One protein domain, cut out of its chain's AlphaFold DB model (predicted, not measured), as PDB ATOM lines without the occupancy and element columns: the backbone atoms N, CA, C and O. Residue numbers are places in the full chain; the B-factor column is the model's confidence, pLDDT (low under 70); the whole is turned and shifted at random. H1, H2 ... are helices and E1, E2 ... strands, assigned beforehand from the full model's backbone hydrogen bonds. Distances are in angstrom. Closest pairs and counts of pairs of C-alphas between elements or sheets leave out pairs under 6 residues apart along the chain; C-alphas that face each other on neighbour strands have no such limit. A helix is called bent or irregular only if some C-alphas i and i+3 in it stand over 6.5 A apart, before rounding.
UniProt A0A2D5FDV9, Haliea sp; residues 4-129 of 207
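This is residues 4 to 129 of the 207 residues of a protein of Haliea sp (UniProt A0A2D5FDV9). The elements make a frame, with H2, H3 and H4 on three sides and, on the fourth, little H1 with the unnamed residues 9 to 24. H2 and H3 meet near their first residues in a corner, and the small two-stranded sheet E1 E2 sits inside, next to residues 31 to 41 of H2. The printed part has 126 residues, with four named helices and two named strands in the order H1, E1, H2, H3, H4, E2. The sheet is antiparallel, order E1 - E2, and the class is mostly helix. The whole is compact, with a radius of gyration of the C-alphas of 16.0 A and spans of 42 by 32 by 28 A.

H1 is residues 4 to 8, from C-alpha 4 at (20.072, 11.821, -29.966). E1 is residues 25 to 28, 10.1 A long. H2, residues 31 to 49, measures 26.2 A, and H3, residues 59 to 76, 25.4 A. H4, residues 88 to 101, measures 20.0 A and is neither bent nor irregular, but only just: C-alphas 95 and 98 are 6.1 A apart. E2, residues 125 to 128, measures 10.6 A and ends at C-alpha 128 (20.632, 18.580, -16.183).

E1 and E2 are antiparallel at 152 degrees, with N 26 and O 127 within hydrogen-bond range at 2.8 A. The closest C-alphas of E1 and H2 are Ala 28 and Leu 34, 4.8 A. With residues 31 to 36 alone, H2 touches residues 59 to 64 of H3, the closest C-alphas being Glu 32 and Ala 60 at 5.2 A. Their steep tilt is 59 degrees, opposite ways. H3 and H4 are apart. Every O i to N i+4 pair is within hydrogen-bond range in H1, H2 and H3; in H4 it is 8 of 10.

The C-alphas of Ala 47 and Pro 112 are the two farthest apart, 44.0 A. The printed part has no cut. The links H1 to E1, H3 to H4 and H4 to E2 are long. Residues 19 to 20 have pLDDT under 70.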
ATOM      1  N   ARG A   4      20.550  13.202 -29.878       91.44
ATOM      2  CA  ARG A   4      20.072  11.821 -29.966       91.44
ATOM      3  C   ARG A   4      19.583  11.312 -28.615       91.44
ATOM      4  O   ARG A   4      18.548  10.652 -28.577       91.44
ATOM      5  N   THR A   5      20.308  11.549 -27.517       90.94
ATOM      6  CA  THR A   5      19.849  11.112 -26.186       90.94
ATOM      7  C   THR A   5      18.491  11.716 -25.844       90.94
ATOM      8  O   THR A   5      17.621  10.997 -25.358       90.94
ATOM      9  N   VAL A   6      18.301  13.009 -26.107       91.00
ATOM     10  CA  VAL A   6      17.047  13.690 -25.774       91.00
ATOM     11  C   VAL A   6      15.886  13.125 -26.591       91.00
ATOM     12  O   VAL A   6      14.849  12.816 -26.020       91.00
ATOM     13  N   GLU A   7      16.076  12.901 -27.890       89.50
ATOM     14  CA  GLU A   7      15.046  12.325 -28.768       89.50
ATOM     15  C   GLU A   7      14.747  10.860 -28.429       89.50
ATOM     16  O   GLU A   7      13.592  10.454 -28.330       89.50
ATOM     17  N   THR A   8      15.791  10.063 -28.192       89.75
ATOM     18  CA  THR A   8      15.661   8.625 -27.907       89.75
ATOM     19  C   THR A   8      14.876   8.375 -26.628       89.75
ATOM     20  O   THR A   8      14.148   7.392 -26.557       89.75
ATOM     21  N   TYR A   9      15.024   9.228 -25.615       90.12
ATOM     22  CA  TYR A   9      14.452   9.019 -24.283       90.12
ATOM     23  C   TYR A   9      13.441  10.100 -23.884       90.12
ATOM     24  O   TYR A   9      13.107  10.216 -22.702       90.12
ATOM     25  N   ALA A  10      12.931  10.863 -24.854       89.62
ATOM     26  CA  ALA A  10      11.922  11.894 -24.647       89.62
ATOM     27  C   ALA A  10      10.750  11.379 -23.795       89.62
ATOM     28  O   ALA A  10      10.275  10.259 -23.990       89.62
ATOM     29  N   GLY A  11      10.304  12.186 -22.832       86.75
ATOM     30  CA  GLY A  11       9.215  11.848 -21.910       86.75
ATOM     31  C   GLY A  11       9.597  10.940 -20.735       86.75
ATOM     32  O   GLY A  11       8.745  10.665 -19.891       86.75
ATOM     33  N   ASN A  12      10.856  10.503 -20.632       86.12
ATOM     34  CA  ASN A  12      11.350   9.802 -19.448       86.12
ATOM     35  C   ASN A  12      12.097  10.786 -18.553       86.12
ATOM     36  O   ASN A  12      13.142  11.295 -18.969       86.12
ATOM     37  N   PRO A  13      11.622  11.035 -17.320       82.75
ATOM     38  CA  PRO A  13      12.289  11.948 -16.408       82.75
ATOM     39  C   PRO A  13      13.792  11.639 -16.277       82.75
ATOM     40  O   PRO A  13      14.166  10.471 -16.146       82.75
ATOM     41  N   PRO A  14      14.664  12.663 -16.303       84.50
ATOM     42  CA  PRO A  14      14.347  14.096 -16.268       84.50
ATOM     43  C   PRO A  14      14.096  14.743 -17.647       84.50
ATOM     44  O   PRO A  14      13.997  15.968 -17.730       84.50
ATOM     45  N   LEU A  15      14.029  13.964 -18.729       87.94
ATOM     46  CA  LEU A  15      13.872  14.485 -20.085       87.94
ATOM     47  C   LEU A  15      12.400  14.819 -20.382       87.94
ATOM     48  O   LEU A  15      11.530  13.967 -20.181       87.94
ATOM     49  N   PRO A  16      12.103  16.043 -20.862       84.31
ATOM     50  CA  PRO A  16      10.758  16.397 -21.300       84.31
ATOM     51  C   PRO A  16      10.357  15.600 -22.545       84.31
ATOM     52  O   PRO A  16      11.194  14.972 -23.195       84.31
ATOM     53  N   ILE A  17       9.065  15.630 -22.877       82.38
ATOM     54  CA  ILE A  17       8.574  15.112 -24.162       82.38
ATOM     55  C   ILE A  17       9.159  15.960 -25.299       82.38
ATOM     56  O   ILE A  17       9.784  15.414 -26.199       82.38
ATOM     57  N   GLU A  18       9.048  17.287 -25.203       76.88
ATOM     58  CA  GLU A  18       9.632  18.210 -26.177       76.88
ATOM     59  C   GLU A  18      10.921  18.864 -25.635       76.88
ATOM     60  O   GLU A  18      10.913  19.421 -24.527       76.88
ATOM     61  N   PRO A  19      12.041  18.837 -26.390       60.44
ATOM     62  CA  PRO A  19      13.314  19.482 -26.040       60.44
ATOM     63  C   PRO A  19      13.216  21.022 -25.967       60.44
ATOM     64  O   PRO A  19      13.659  21.746 -26.853       60.44
ATOM     65  N   GLY A  20      12.635  21.545 -24.892       64.06
ATOM     66  CA  GLY A  20      12.401  22.981 -24.687       64.06
ATOM     67  C   GLY A  20      11.401  23.274 -23.571       64.06
ATOM     68  O   GLY A  20      11.447  24.340 -22.965       64.06
ATOM     69  N   ASP A  21      10.575  22.286 -23.230       72.19
ATOM     70  CA  ASP A  21       9.479  22.440 -22.271       72.19
ATOM     71  C   ASP A  21       9.904  22.277 -20.804       72.19
ATOM     72  O   ASP A  21       9.090  22.427 -19.893       72.19
ATOM     73  N   SER A  22      11.179  21.967 -20.542       81.75
ATOM     74  CA  SER A  22      11.685  21.786 -19.180       81.75
ATOM     75  C   SER A  22      12.654  22.898 -18.779       81.75
ATOM     76  O   SER A  22      13.739  22.991 -19.357       81.75
ATOM     77  N   PRO A  23      12.369  23.660 -17.704       81.38
ATOM     78  CA  PRO A  23      13.322  24.620 -17.142       81.38
ATOM     79  C   PRO A  23      14.527  23.938 -16.465       81.38
ATOM     80  O   PRO A  23      15.418  24.612 -15.940       81.38
ATOM     81  N   HIS A  24      14.559  22.605 -16.406       87.12
ATOM     82  CA  HIS A  24      15.650  21.829 -15.814       87.12
ATOM     83  C   HIS A  24      16.660  21.324 -16.851       87.12
ATOM     84  O   HIS A  24      17.749  20.902 -16.463       87.12
ATOM     85  N   LEU A  25      16.325  21.388 -18.145       92.69
ATOM     86  CA  LEU A  25      17.202  20.971 -19.232       92.69
ATOM     87  C   LEU A  25      17.957  22.183 -19.791       92.69
ATOM     88  O   LEU A  25      17.399  23.015 -20.500       92.69
ATOM     89  N   VAL A  26      19.245  22.279 -19.475       94.56
ATOM     90  CA  VAL A  26      20.143  23.307 -20.009       94.56
ATOM     91  C   VAL A  26      20.619  22.872 -21.390       94.56
ATOM     92  O   VAL A  26      21.092  21.749 -21.552       94.56
ATOM     93  N   ARG A  27      20.509  23.761 -22.380       94.69
ATOM     94  CA  ARG A  27      20.885  23.518 -23.778       94.69
ATOM     95  C   ARG A  27      21.887  24.568 -24.245       94.69
ATOM     96  O   ARG A  27      21.666  25.754 -24.019       94.69
ATOM     97  N   ALA A  28      22.936  24.147 -24.945       96.25
ATOM     98  CA  ALA A  28      23.919  25.053 -25.539       96.25
ATOM     99  C   ALA A  28      24.566  24.452 -26.802       96.25
ATOM    100  O   ALA A  28      24.601  23.232 -26.938       96.25
ATOM    101  N   PRO A  29      25.077  25.272 -27.738       96.62
ATOM    102  CA  PRO A  29      25.620  24.790 -29.013       96.62
ATOM    103  C   PRO A  29      27.037  24.199 -28.928       96.62
ATOM    104  O   PRO A  29      27.491  23.607 -29.897       96.62
ATOM    105  N   SER A  30      27.756  24.385 -27.819       96.62
ATOM    106  CA  SER A  30      29.137  23.918 -27.649       96.62
ATOM    107  C   SER A  30      29.447  23.627 -26.175       96.62
ATOM    108  O   SER A  30      28.702  24.090 -25.305       96.62
ATOM    109  N   PRO A  31      30.533  22.891 -25.861       96.75
ATOM    110  CA  PRO A  31      30.960  22.657 -24.480       96.75
ATOM    111  C   PRO A  31      31.193  23.955 -23.691       96.75
ATOM    112  O   PRO A  31      30.688  24.097 -22.579       96.75
ATOM    113  N   GLU A  32      31.878  24.933 -24.286       96.69
ATOM    114  CA  GLU A  32      32.136  26.240 -23.666       96.69
ATOM    115  C   GLU A  32      30.831  26.992 -23.359       96.69
ATOM    116  O   GLU A  32      30.605  27.443 -22.233       96.69
ATOM    117  N   ALA A  33      29.915  27.059 -24.332       97.50
ATOM    118  CA  ALA A  33      28.620  27.701 -24.130       97.50
ATOM    119  C   ALA A  33      27.768  26.957 -23.086       97.50
ATOM    120  O   ALA A  33      27.010  27.584 -22.343       97.50
ATOM    121  N   LEU A  34      27.898  25.628 -22.997       97.62
ATOM    122  CA  LEU A  34      27.204  24.817 -22.000       97.62
ATOM    123  C   LEU A  34      27.706  25.113 -20.589       97.62
ATOM    124  O   LEU A  34      26.890  25.240 -19.679       97.62
ATOM    125  N   ALA A  35      29.019  25.265 -20.408       97.88
ATOM    126  CA  ALA A  35      29.609  25.663 -19.134       97.88
ATOM    127  C   ALA A  35      29.056  27.018 -18.663       97.88
ATOM    128  O   ALA A  35      28.578  27.129 -17.532       97.88
ATOM    129  N   GLY A  36      29.019  28.020 -19.549       97.44
ATOM    130  CA  GLY A  36      28.429  29.327 -19.242       97.44
ATOM    131  C   GLY A  36      26.939  29.244 -18.883       97.44
ATOM    132  O   GLY A  36      26.498  29.835 -17.897       97.44
ATOM    133  N   ALA A  37      26.160  28.461 -19.635       96.56
ATOM    134  CA  ALA A  37      24.734  28.267 -19.369       96.56
ATOM    135  C   ALA A  37      24.470  27.543 -18.035       96.56
ATOM    136  O   ALA A  37      23.525  27.882 -17.318       96.56
ATOM    137  N   LEU A  38      25.312  26.571 -17.671       96.44
ATOM    138  CA  LEU A  38      25.250  25.884 -16.381       96.44
ATOM    139  C   LEU A  38      25.584  26.824 -15.221       96.44
ATOM    140  O   LEU A  38      24.870  26.807 -14.218       96.44
ATOM    141  N   GLN A  39      26.605  27.673 -15.365       96.00
ATOM    142  CA  GLN A  39      26.937  28.676 -14.352       96.00
ATOM    143  C   GLN A  39      25.769  29.646 -14.134       96.00
ATOM    144  O   GLN A  39      25.318  29.816 -13.004       96.00
ATOM    145  N   ALA A  40      25.197  30.190 -15.213       94.69
ATOM    146  CA  ALA A  40      24.026  31.063 -15.126       94.69
ATOM    147  C   ALA A  40      22.828  30.365 -14.455       94.69
ATOM    148  O   ALA A  40      22.092  30.972 -13.671       94.69
ATOM    149  N   ARG A  41      22.639  29.063 -14.717       93.81
ATOM    150  CA  ARG A  41      21.598  28.273 -14.055       93.81
ATOM    151  C   ARG A  41      21.866  28.111 -12.559       93.81
ATOM    152  O   ARG A  41      20.930  28.262 -11.776       93.81
ATOM    153  N   LEU A  42      23.104  27.836 -12.156       94.06
ATOM    154  CA  LEU A  42      23.492  27.761 -10.746       94.06
ATOM    155  C   LEU A  42      23.312  29.104 -10.035       94.06
ATOM    156  O   LEU A  42      22.800  29.123  -8.920       94.06
ATOM    157  N   ASP A  43      23.639  30.223 -10.682       93.38
ATOM    158  CA  ASP A  43      23.435  31.562 -10.120       93.38
ATOM    159  C   ASP A  43      21.944  31.863  -9.892       93.38
ATOM    160  O   ASP A  43      21.561  32.382  -8.841       93.38
ATOM    161  N   SER A  44      21.077  31.452 -10.824       91.38
ATOM    162  CA  SER A  44      19.619  31.523 -10.654       91.38
ATOM    163  C   SER A  44      19.131  30.677  -9.472       91.38
ATOM    164  O   SER A  44      18.311  31.144  -8.680       91.38
ATOM    165  N   LEU A  45      19.649  29.455  -9.313       91.38
ATOM    166  CA  LEU A  45      19.302  28.592  -8.182       91.38
ATOM    167  C   LEU A  45      19.861  29.130  -6.859       91.38
ATOM    168  O   LEU A  45      19.200  28.997  -5.833       91.38
ATOM    169  N   ARG A  46      21.034  29.774  -6.860       91.56
ATOM    170  CA  ARG A  46      21.599  30.457  -5.685       91.56
ATOM    171  C   ARG A  46      20.685  31.578  -5.223       91.56
ATOM    172  O   ARG A  46      20.382  31.651  -4.036       91.56
ATOM    173  N   ALA A  47      20.212  32.405  -6.151       86.25
ATOM    174  CA  ALA A  47      19.281  33.482  -5.838       86.25
ATOM    175  C   ALA A  47      17.959  32.958  -5.245       86.25
ATOM    176  O   ALA A  47      17.387  33.597  -4.368       86.25
ATOM    177  N   GLN A  48      17.490  31.793  -5.702       88.69
ATOM    178  CA  GLN A  48      16.212  31.223  -5.275       88.69
ATOM    179  C   GLN A  48      16.295  30.389  -3.985       88.69
ATOM    180  O   GLN A  48      15.401  30.465  -3.147       88.69
ATOM    181  N   TYR A  49      17.337  29.571  -3.841       88.75
ATOM    182  CA  TYR A  49      17.435  28.523  -2.818       88.75
ATOM    183  C   TYR A  49      18.645  28.681  -1.888       88.75
ATOM    184  O   TYR A  49      18.833  27.859  -0.995       88.75
ATOM    185  N   GLY A  50      19.484  29.703  -2.085       88.06
ATOM    186  CA  GLY A  50      20.646  29.961  -1.231       88.06
ATOM    187  C   GLY A  50      21.782  28.943  -1.372       88.06
ATOM    188  O   GLY A  50      22.578  28.790  -0.448       88.06
ATOM    189  N   ILE A  51      21.876  28.224  -2.500       85.38
ATOM    190  CA  ILE A  51      22.957  27.252  -2.726       85.38
ATOM    191  C   ILE A  51      24.327  27.943  -2.857       85.38
ATOM    192  O   ILE A  51      24.476  28.940  -3.561       85.38
ATOM    193  N   ALA A  52      25.359  27.399  -2.208       86.12
ATOM    194  CA  ALA A  52      26.682  28.035  -2.127       86.12
ATOM    195  C   ALA A  52      27.698  27.550  -3.181       86.12
ATOM    196  O   ALA A  52      28.832  28.018  -3.203       86.12
ATOM    197  N   PHE A  53      27.321  26.610  -4.049       87.81
ATOM    198  CA  PHE A  53      28.244  25.987  -5.003       87.81
ATOM    199  C   PHE A  53      28.334  26.785  -6.308       87.81
ATOM    200  O   PHE A  53      27.362  27.429  -6.713       87.81
ATOM    201  N   SER A  54      29.488  26.727  -6.969       93.06
ATOM    202  CA  SER A  54      29.759  27.311  -8.289       93.06
ATOM    203  C   SER A  54      30.587  26.327  -9.114       93.06
ATOM    204  O   SER A  54      31.181  25.409  -8.543       93.06
ATOM    205  N   LEU A  55      30.633  26.502 -10.435       95.75
ATOM    206  CA  LEU A  55      31.603  25.776 -11.255       95.75
ATOM    207  C   LEU A  55      33.018  26.292 -10.960       95.75
ATOM    208  O   LEU A  55      33.188  27.452 -10.586       95.75
ATOM    209  N   GLY A  56      34.014  25.415 -11.105       96.62
ATOM    210  CA  GLY A  56      35.425  25.801 -11.047       96.62
ATOM    211  C   GLY A  56      35.845  26.589 -12.289       96.62
ATOM    212  O   GLY A  56      35.242  26.443 -13.354       96.62
ATOM    213  N   ASP A  57      36.896  27.397 -12.160       96.12
ATOM    214  CA  ASP A  57      37.379  28.275 -13.235       96.12
ATOM    215  C   ASP A  57      37.850  27.498 -14.481       96.12
ATOM    216  O   ASP A  57      37.778  27.996 -15.603       96.12
ATOM    217  N   ASP A  58      38.302  26.257 -14.301       97.31
ATOM    218  CA  ASP A  58      38.773  25.355 -15.355       97.31
ATOM    219  C   ASP A  58      37.666  24.474 -15.956       97.31
ATOM    220  O   ASP A  58      37.926  23.697 -16.878       97.31
ATOM    221  N   PHE A  59      36.421  24.595 -15.478       97.75
ATOM    222  CA  PHE A  59      35.341  23.665 -15.808       97.75
ATOM    223  C   PHE A  59      35.081  23.550 -17.314       97.75
ATOM    224  O   PHE A  59      34.847  22.449 -17.807       97.75
ATOM    225  N   ALA A  60      35.126  24.657 -18.059       96.94
ATOM    226  CA  ALA A  60      34.885  24.636 -19.502       96.94
ATOM    227  C   ALA A  60      35.935  23.788 -20.245       96.94
ATOM    228  O   ALA A  60      35.575  22.909 -21.030       96.94
ATOM    229  N   ALA A  61      37.219  23.995 -19.935       97.69
ATOM    230  CA  ALA A  61      38.315  23.221 -20.514       97.69
ATOM    231  C   ALA A  61      38.266  21.750 -20.062       97.69
ATOM    232  O   ALA A  61      38.438  20.835 -20.869       97.69
ATOM    233  N   ALA A  62      37.965  21.506 -18.783       98.25
ATOM    234  CA  ALA A  62      37.820  20.161 -18.235       98.25
ATOM    235  C   ALA A  62      36.642  19.394 -18.862       98.25
ATOM    236  O   ALA A  62      36.746  18.186 -19.098       98.25
ATOM    237  N   LEU A  63      35.531  20.075 -19.160       98.12
ATOM    238  CA  LEU A  63      34.366  19.496 -19.828       98.12
ATOM    239  C   LEU A  63      34.718  19.024 -21.240       98.12
ATOM    240  O   LEU A  63      34.384  17.897 -21.600       98.12
ATOM    241  N   GLU A  64      35.406  19.853 -22.024       97.62
ATOM    242  CA  GLU A  64      35.830  19.495 -23.381       97.62
ATOM    243  C   GLU A  64      36.773  18.283 -23.377       97.62
ATOM    244  O   GLU A  64      36.500  17.286 -24.052       97.62
ATOM    245  N   ALA A  65      37.799  18.302 -22.522       98.31
ATOM    246  CA  ALA A  65      38.721  17.178 -22.361       98.31
ATOM    247  C   ALA A  65      38.007  15.894 -21.892       98.31
ATOM    248  O   ALA A  65      38.321  14.788 -22.340       98.31
ATOM    249  N   THR A  66      37.011  16.022 -21.009       98.19
ATOM    250  CA  THR A  66      36.198  14.891 -20.535       98.19
ATOM    251  C   THR A  66      35.359  14.296 -21.660       98.19
ATOM    252  O   THR A  66      35.305  13.072 -21.788       98.19
ATOM    253  N   LEU A  67      34.729  15.129 -22.495       98.19
ATOM    254  CA  LEU A  67      33.942  14.676 -23.642       98.19
ATOM    255  C   LEU A  67      34.815  13.930 -24.654       98.19
ATOM    256  O   LEU A  67      34.446  12.838 -25.083       98.19
ATOM    257  N   GLU A  68      35.985  14.471 -24.999       98.19
ATOM    258  CA  GLU A  68      36.922  13.814 -25.915       98.19
ATOM    259  C   GLU A  68      37.355  12.441 -25.384       98.19
ATOM    260  O   GLU A  68      37.266  11.427 -26.089       98.19
ATOM    261  N   ARG A  69      37.761  12.393 -24.113       98.38
ATOM    262  CA  ARG A  69      38.257  11.181 -23.458       98.38
ATOM    263  C   ARG A  69      37.176  10.111 -23.321       98.38
ATOM    264  O   ARG A  69      37.387   8.977 -23.756       98.38
ATOM    265  N   PHE A  70      35.992  10.483 -22.830       98.31
ATOM    266  CA  PHE A  70      34.837   9.587 -22.746       98.31
ATOM    267  C   PHE A  70      34.427   9.061 -24.125       98.31
ATOM    268  O   PHE A  70      34.164   7.870 -24.285       98.31
ATOM    269  N   ASN A  71      34.429   9.911 -25.153       97.88
ATOM    270  CA  ASN A  71      34.133   9.484 -26.518       97.88
ATOM    271  C   ASN A  71      35.166   8.470 -27.031       97.88
ATOM    272  O   ASN A  71      34.802   7.524 -27.733       97.88
ATOM    273  N   GLY A  72      36.441   8.626 -26.664       98.12
ATOM    274  CA  GLY A  72      37.486   7.630 -26.897       98.12
ATOM    275  C   GLY A  72      37.170   6.278 -26.249       98.12
ATOM    276  O   GLY A  72      37.220   5.253 -26.935       98.12
ATOM    277  N   PHE A  73      36.794   6.278 -24.967       98.31
ATOM    278  CA  PHE A  73      36.386   5.076 -24.226       98.31
ATOM    279  C   PHE A  73      35.172   4.398 -24.850       98.31
ATOM    280  O   PHE A  73      35.196   3.200 -25.126       98.31
ATOM    281  N   ALA A  74      34.131   5.168 -25.162       96.94
ATOM    282  CA  ALA A  74      32.900   4.646 -25.730       96.94
ATOM    283  C   ALA A  74      33.133   3.978 -27.096       96.94
ATOM    284  O   ALA A  74      32.574   2.914 -27.352       96.94
ATOM    285  N   ARG A  75      34.012   4.538 -27.947       96.94
ATOM    286  CA  ARG A  75      34.412   3.909 -29.224       96.94
ATOM    287  C   ARG A  75      35.142   2.580 -29.028       96.94
ATOM    288  O   ARG A  75      34.908   1.658 -29.804       96.94
ATOM    289  N   ARG A  76      36.008   2.474 -28.015       97.12
ATOM    290  CA  ARG A  76      36.740   1.232 -27.694       97.12
ATOM    291  C   ARG A  76      35.895   0.217 -26.922       97.12
ATOM    292  O   ARG A  76      36.200  -0.968 -26.956       97.12
ATOM    293  N   GLY A  77      34.852   0.674 -26.232       96.81
ATOM    294  CA  GLY A  77      34.043  -0.130 -25.316       96.81
ATOM    295  C   GLY A  77      34.651  -0.312 -23.922       96.81
ATOM    296  O   GLY A  77      34.101  -1.072 -23.129       96.81
ATOM    297  N   VAL A  78      35.745   0.382 -23.601       97.62
ATOM    298  CA  VAL A  78      36.453   0.253 -22.320       97.62
ATOM    299  C   VAL A  78      36.609   1.631 -21.691       97.62
ATOM    300  O   VAL A  78      37.258   2.499 -22.273       97.62
ATOM    301  N   ASP A  79      35.997   1.812 -20.523       98.00
ATOM    302  CA  ASP A  79      36.213   2.961 -19.646       98.00
ATOM    303  C   ASP A  79      37.393   2.661 -18.720       98.00
ATOM    304  O   ASP A  79      37.308   1.804 -17.840       98.00
ATOM    305  N   GLU A  80      38.506   3.343 -18.958       97.62
ATOM    306  CA  GLU A  80      39.754   3.129 -18.222       97.62
ATOM    307  C   GLU A  80      39.774   3.864 -16.875       97.62
ATOM    308  O   GLU A  80      40.620   3.557 -16.037       97.62
ATOM    309  N   ASP A  81      38.837   4.787 -16.640       97.81
ATOM    310  CA  ASP A  81      38.796   5.576 -15.408       97.81
ATOM    311  C   ASP A  81      37.969   4.905 -14.317       97.81
ATOM    312  O   ASP A  81      38.406   4.791 -13.173       97.81
ATOM    313  N   PHE A  82      36.747   4.499 -14.672       97.81
ATOM    314  CA  PHE A  82      35.739   4.041 -13.712       97.81
ATOM    315  C   PHE A  82      35.166   2.669 -14.054       97.81
ATOM    316  O   PHE A  82      34.305   2.172 -13.332       97.81
ATOM    317  N   GLN A  83      35.658   2.040 -15.125       97.25
ATOM    318  CA  GLN A  83      35.261   0.695 -15.540       97.25
ATOM    319  C   GLN A  83      33.756   0.552 -15.824       97.25
ATOM    320  O   GLN A  83      33.200  -0.536 -15.664       97.25
ATOM    321  N   ARG A  84      33.089   1.624 -16.279       96.31
ATOM    322  CA  ARG A  84      31.662   1.619 -16.629       96.31
ATOM    323  C   ARG A  84      31.301   0.481 -17.587       96.31
ATOM    324  O   ARG A  84      31.892   0.319 -18.659       96.31
ATOM    325  N   GLY A  85      30.278  -0.292 -17.227       94.94
ATOM    326  CA  GLY A  85      29.846  -1.469 -17.986       94.94
ATOM    327  C   GLY A  85      30.822  -2.650 -17.927       94.94
ATOM    328  O   GLY A  85      30.685  -3.578 -18.720       94.94
ATOM    329  N   GLY A  86      31.802  -2.623 -17.018       95.19
ATOM    330  CA  GLY A  86      32.724  -3.731 -16.758       95.19
ATOM    331  C   GLY A  86      32.117  -4.839 -15.895       95.19
ATOM    332  O   GLY A  86      32.603  -5.969 -15.921       95.19
ATOM    333  N   HIS A  87      31.039  -4.548 -15.157       94.44
ATOM    334  CA  HIS A  87      30.313  -5.536 -14.364       94.44
ATOM    335  C   HIS A  87      29.026  -6.003 -15.063       94.44
ATOM    336  O   HIS A  87      28.286  -5.204 -15.640       94.44
ATOM    337  N   VAL A  88      28.714  -7.303 -14.957       92.12
ATOM    338  CA  VAL A  88      27.544  -7.918 -15.618       92.12
ATOM    339  C   VAL A  88      26.233  -7.234 -15.238       92.12
ATOM    340  O   VAL A  88      25.382  -7.007 -16.092       92.12
ATOM    341  N   SER A  89      26.105  -6.807 -13.977       90.69
ATOM    342  CA  SER A  89      24.902  -6.115 -13.521       90.69
ATOM    343  C   SER A  89      24.665  -4.823 -14.297       90.69
ATOM    344  O   SER A  89      23.536  -4.553 -14.668       90.69
ATOM    345  N   GLU A  90      25.692  -4.026 -14.587       92.31
ATOM    346  CA  GLU A  90      25.506  -2.772 -15.328       92.31
ATOM    347  C   GLU A  90      25.012  -3.025 -16.756       92.31
ATOM    348  O   GLU A  90      24.146  -2.303 -17.253       92.31
ATOM    349  N   VAL A  91      25.517  -4.081 -17.395       91.12
ATOM    350  CA  VAL A  91      25.100  -4.494 -18.741       91.12
ATOM    351  C   VAL A  91      23.651  -4.990 -18.740       91.12
ATOM    352  O   VAL A  91      22.858  -4.567 -19.586       91.12
ATOM    353  N   ASP A  92      23.279  -5.824 -17.768       89.81
ATOM    354  CA  ASP A  92      21.916  -6.342 -17.627       89.81
ATOM    355  C   ASP A  92      20.923  -5.216 -17.308       89.81
ATOM    356  O   ASP A  92      19.875  -5.090 -17.949       89.81
ATOM    357  N   TRP A  93      21.268  -4.334 -16.366       87.75
ATOM    358  CA  TRP A  93      20.454  -3.169 -16.017       87.75
ATOM    359  C   TRP A  93      20.258  -2.245 -17.224       87.75
ATOM    360  O   TRP A  93      19.126  -1.846 -17.511       87.75
ATOM    361  N   GLN A  94      21.310  -1.970 -17.993       87.81
ATOM    362  CA  GLN A  94      21.213  -1.192 -19.230       87.81
ATOM    363  C   GLN A  94      20.263  -1.851 -20.242       87.81
ATOM    364  O   GLN A  94      19.408  -1.181 -20.830       87.81
ATOM    365  N   ALA A  95      20.362  -3.168 -20.430       82.81
ATOM    366  CA  ALA A  95      19.483  -3.903 -21.334       82.81
ATOM    367  C   ALA A  95      18.011  -3.840 -20.896       82.81
ATOM    368  O   ALA A  95      17.126  -3.748 -21.747       82.81
ATOM    369  N   HIS A  96      17.731  -3.849 -19.593       83.69
ATOM    370  CA  HIS A  96      16.367  -3.779 -19.074       83.69
ATOM    371  C   HIS A  96      15.765  -2.371 -19.134       83.69
ATOM    372  O   HIS A  96      14.634  -2.220 -19.601       83.69
ATOM    373  N   PHE A  97      16.486  -1.346 -18.678       82.12
ATOM    374  CA  PHE A  97      15.926  -0.000 -18.519       82.12
ATOM    375  C   PHE A  97      15.970   0.794 -19.816       82.12
ATOM    376  O   PHE A  97      14.926   1.237 -20.296       82.12
ATOM    377  N   SER A  98      17.130   0.910 -20.459       79.31
ATOM    378  CA  SER A  98      17.242   1.706 -21.687       79.31
ATOM    379  C   SER A  98      16.354   1.173 -22.810       79.31
ATOM    380  O   SER A  98      15.801   1.949 -23.585       79.31
ATOM    381  N   ARG A  99      16.120  -0.144 -22.878       77.00
ATOM    382  CA  ARG A  99      15.180  -0.700 -23.863       77.00
ATOM    383  C   ARG A  99      13.723  -0.354 -23.571       77.00
ATOM    384  O   ARG A  99      12.985  -0.163 -24.530       77.00
ATOM    385  N   ARG A 100      13.310  -0.308 -22.302       80.31
ATOM    386  CA  ARG A 100      11.925   0.004 -21.900       80.31
ATOM    387  C   ARG A 100      11.603   1.490 -21.984       80.31
ATOM    388  O   ARG A 100      10.454   1.837 -22.213       80.31
ATOM    389  N   HIS A 101      12.611   2.330 -21.788       83.75
ATOM    390  CA  HIS A 101      12.447   3.777 -21.722       83.75
ATOM    391  C   HIS A 101      12.746   4.486 -23.044       83.75
ATOM    392  O   HIS A 101      12.507   5.678 -23.151       83.75
ATOM    393  N   ARG A 102      13.259   3.814 -24.078       86.81
ATOM    394  CA  ARG A 102      13.433   4.479 -25.376       86.81
ATOM    395  C   ARG A 102      12.105   4.643 -26.119       86.81
ATOM    396  O   ARG A 102      11.203   3.819 -25.973       86.81
ATOM    397  N   GLN A 103      12.041   5.642 -26.988       87.19
ATOM    398  CA  GLN A 103      10.989   5.779 -27.986       87.19
ATOM    399  C   GLN A 103      10.911   4.513 -28.865       87.19
ATOM    400  O   GLN A 103      11.963   3.950 -29.194       87.19
ATOM    401  N   PRO A 104       9.707   4.048 -29.256       85.00
ATOM    402  CA  PRO A 104       9.527   2.767 -29.951       85.00
ATOM    403  C   PRO A 104      10.396   2.608 -31.204       85.00
ATOM    404  O   PRO A 104      10.981   1.543 -31.414       85.00
ATOM    405  N   ASP A 105      10.535   3.691 -31.970       84.50
ATOM    406  CA  ASP A 105      11.247   3.720 -33.251       84.50
ATOM    407  C   ASP A 105      12.729   4.101 -33.114       84.50
ATOM    408  O   ASP A 105      13.472   4.100 -34.098       84.50
ATOM    409  N   ALA A 106      13.193   4.416 -31.900       83.94
ATOM    410  CA  ALA A 106      14.580   4.797 -31.697       83.94
ATOM    411  C   ALA A 106      15.512   3.579 -31.862       83.94
ATOM    412  O   ALA A 106      15.276   2.518 -31.255       83.94
ATOM    413  N   PRO A 107      16.594   3.715 -32.655       75.81
ATOM    414  CA  PRO A 107      17.522   2.625 -32.908       75.81
ATOM    415  C   PRO A 107      18.237   2.206 -31.622       75.81
ATOM    416  O   PRO A 107      18.522   3.014 -30.737       75.81
ATOM    417  N   LEU A 108      18.562   0.917 -31.526       73.38
ATOM    418  CA  LEU A 108      19.402   0.423 -30.442       73.38
ATOM    419  C   LEU A 108      20.855   0.838 -30.672       73.38
ATOM    420  O   LEU A 108      21.359   0.785 -31.793       73.38
ATOM    421  N   ALA A 109      21.536   1.198 -29.587       74.94
ATOM    422  CA  ALA A 109      22.969   1.437 -29.613       74.94
ATOM    423  C   ALA A 109      23.728   0.177 -30.058       74.94
ATOM    424  O   ALA A 109      23.472  -0.916 -29.552       74.94
ATOM    425  N   THR A 110      24.685   0.344 -30.970       82.19
ATOM    426  CA  THR A 110      25.512  -0.738 -31.539       82.19
ATOM    427  C   THR A 110      26.968  -0.690 -31.066       82.19
ATOM    428  O   THR A 110      27.839  -1.319 -31.663       82.19
ATOM    429  N   MET A 111      27.251   0.067 -30.003       89.50
ATOM    430  CA  MET A 111      28.605   0.213 -29.466       89.50
ATOM    431  C   MET A 111      29.114  -1.098 -28.845       89.50
ATOM    432  O   MET A 111      28.300  -1.864 -28.322       89.50
ATOM    433  N   PRO A 112      30.444  -1.346 -28.826       93.12
ATOM    434  CA  PRO A 112      31.009  -2.555 -28.219       93.12
ATOM    435  C   PRO A 112      30.622  -2.739 -26.745       93.12
ATOM    436  O   PRO A 112      30.457  -3.865 -26.291       93.12
ATOM    437  N   ASN A 113      30.434  -1.634 -26.014       93.44
ATOM    438  CA  ASN A 113      29.865  -1.630 -24.671       93.44
ATOM    439  C   ASN A 113      28.498  -0.921 -24.696       93.44
ATOM    440  O   ASN A 113      28.445   0.276 -24.990       93.44
ATOM    441  N   PRO A 114      27.390  -1.610 -24.369       91.12
ATOM    442  CA  PRO A 114      26.037  -1.068 -24.510       91.12
ATOM    443  C   PRO A 114      25.708   0.047 -23.507       91.12
ATOM    444  O   PRO A 114      24.685   0.721 -23.648       91.12
ATOM    445  N   THR A 115      26.547   0.238 -22.486       91.94
ATOM    446  CA  THR A 115      26.380   1.280 -21.464       91.94
ATOM    447  C   THR A 115      27.014   2.612 -21.869       91.94
ATOM    448  O   THR A 115      26.783   3.618 -21.196       91.94
ATOM    449  N   MET A 116      27.798   2.640 -22.953       93.62
ATOM    450  CA  MET A 116      28.564   3.805 -23.390       93.62
ATOM    451  C   MET A 116      28.296   4.127 -24.855       93.62
ATOM    452  O   MET A 116      28.316   3.254 -25.717       93.62
ATOM    453  N   TYR A 117      28.097   5.409 -25.149       93.88
ATOM    454  CA  TYR A 117      27.974   5.897 -26.515       93.88
ATOM    455  C   TYR A 117      28.677   7.251 -26.630       93.88
ATOM    456  O   TYR A 117      28.441   8.097 -25.767       93.88
ATOM    457  N   PRO A 118      29.500   7.489 -27.673       96.06
ATOM    458  CA  PRO A 118      30.023   8.818 -27.943       96.06
ATOM    459  C   PRO A 118      28.929   9.897 -27.967       96.06
ATOM    460  O   PRO A 118      27.861   9.713 -28.559       96.06
ATOM    461  N   ILE A 119      29.215  11.020 -27.325       96.50
ATOM    462  CA  ILE A 119      28.395  12.226 -27.311       96.50
ATOM    463  C   ILE A 119      28.803  13.072 -28.515       96.50
ATOM    464  O   ILE A 119      29.971  13.449 -28.632       96.50
ATOM    465  N   ASP A 120      27.856  13.357 -29.404       95.62
ATOM    466  CA  ASP A 120      28.079  14.258 -30.534       95.62
ATOM    467  C   ASP A 120      28.193  15.712 -30.052       95.62
ATOM    468  O   ASP A 120      27.239  16.286 -29.526       95.62
ATOM    469  N   THR A 121      29.376  16.299 -30.227       95.44
ATOM    470  CA  THR A 121      29.691  17.684 -29.852       95.44
ATOM    471  C   THR A 121      29.572  18.667 -31.017       95.44
ATOM    472  O   THR A 121      29.869  19.844 -30.840       95.44
ATOM    473  N   THR A 122      29.172  18.207 -32.207       94.44
ATOM    474  CA  THR A 122      28.940  19.073 -33.378       94.44
ATOM    475  C   THR A 122      27.537  19.686 -33.386       94.44
ATOM    476  O   THR A 122      27.302  20.692 -34.054       94.44
ATOM    477  N   GLY A 123      26.612  19.089 -32.630       93.06
ATOM    478  CA  GLY A 123      25.254  19.577 -32.412       93.06
ATOM    479  C   GLY A 123      25.044  20.190 -31.021       93.06
ATOM    480  O   GLY A 123      25.982  20.299 -30.228       93.06
ATOM    481  N   PRO A 124      23.798  20.582 -30.691       94.12
ATOM    482  CA  PRO A 124      23.482  21.090 -29.365       94.12
ATOM    483  C   PRO A 124      23.742  20.028 -28.293       94.12
ATOM    484  O   PRO A 124      23.348  18.866 -28.416       94.12
ATOM    485  N   LEU A 125      24.361  20.475 -27.208       96.56
ATOM    486  CA  LEU A 125      24.574  19.709 -25.997       96.56
ATOM    487  C   LEU A 125      23.519  20.054 -24.955       96.56
ATOM    488  O   LEU A 125      23.038  21.186 -24.856       96.56
ATOM    489  N   TYR A 126      23.215  19.051 -24.146       95.50
ATOM    490  CA  TYR A 126      22.192  19.101 -23.118       95.50
ATOM    491  C   TYR A 126      22.757  18.656 -21.774       95.50
ATOM    492  O   TYR A 126      23.502  17.671 -21.698       95.50
ATOM    493  N   ALA A 127      22.367  19.341 -20.707       95.69
ATOM    494  CA  ALA A 127      22.735  19.003 -19.342       95.69
ATOM    495  C   ALA A 127      21.561  19.209 -18.385       95.69
ATOM    496  O   ALA A 127      20.711  20.072 -18.585       95.69
ATOM    497  N   VAL A 128      21.544  18.422 -17.316       93.88
ATOM    498  CA  VAL A 128      20.632  18.580 -16.183       93.88
ATOM    499  C   VAL A 128      21.494  18.633 -14.929       93.88
ATOM    500  O   VAL A 128      22.430  17.846 -14.791       93.88
ATOM    501  N   ILE A 129      21.194  19.563 -14.026       91.62
ATOM    502  CA  ILE A 129      21.866  19.647 -12.728       91.62
ATOM    503  C   ILE A 129      21.212  18.622 -11.803       91.62
ATOM    504  O   ILE A 129      20.019  18.717 -11.515       91.62
TER     505      ILE A 129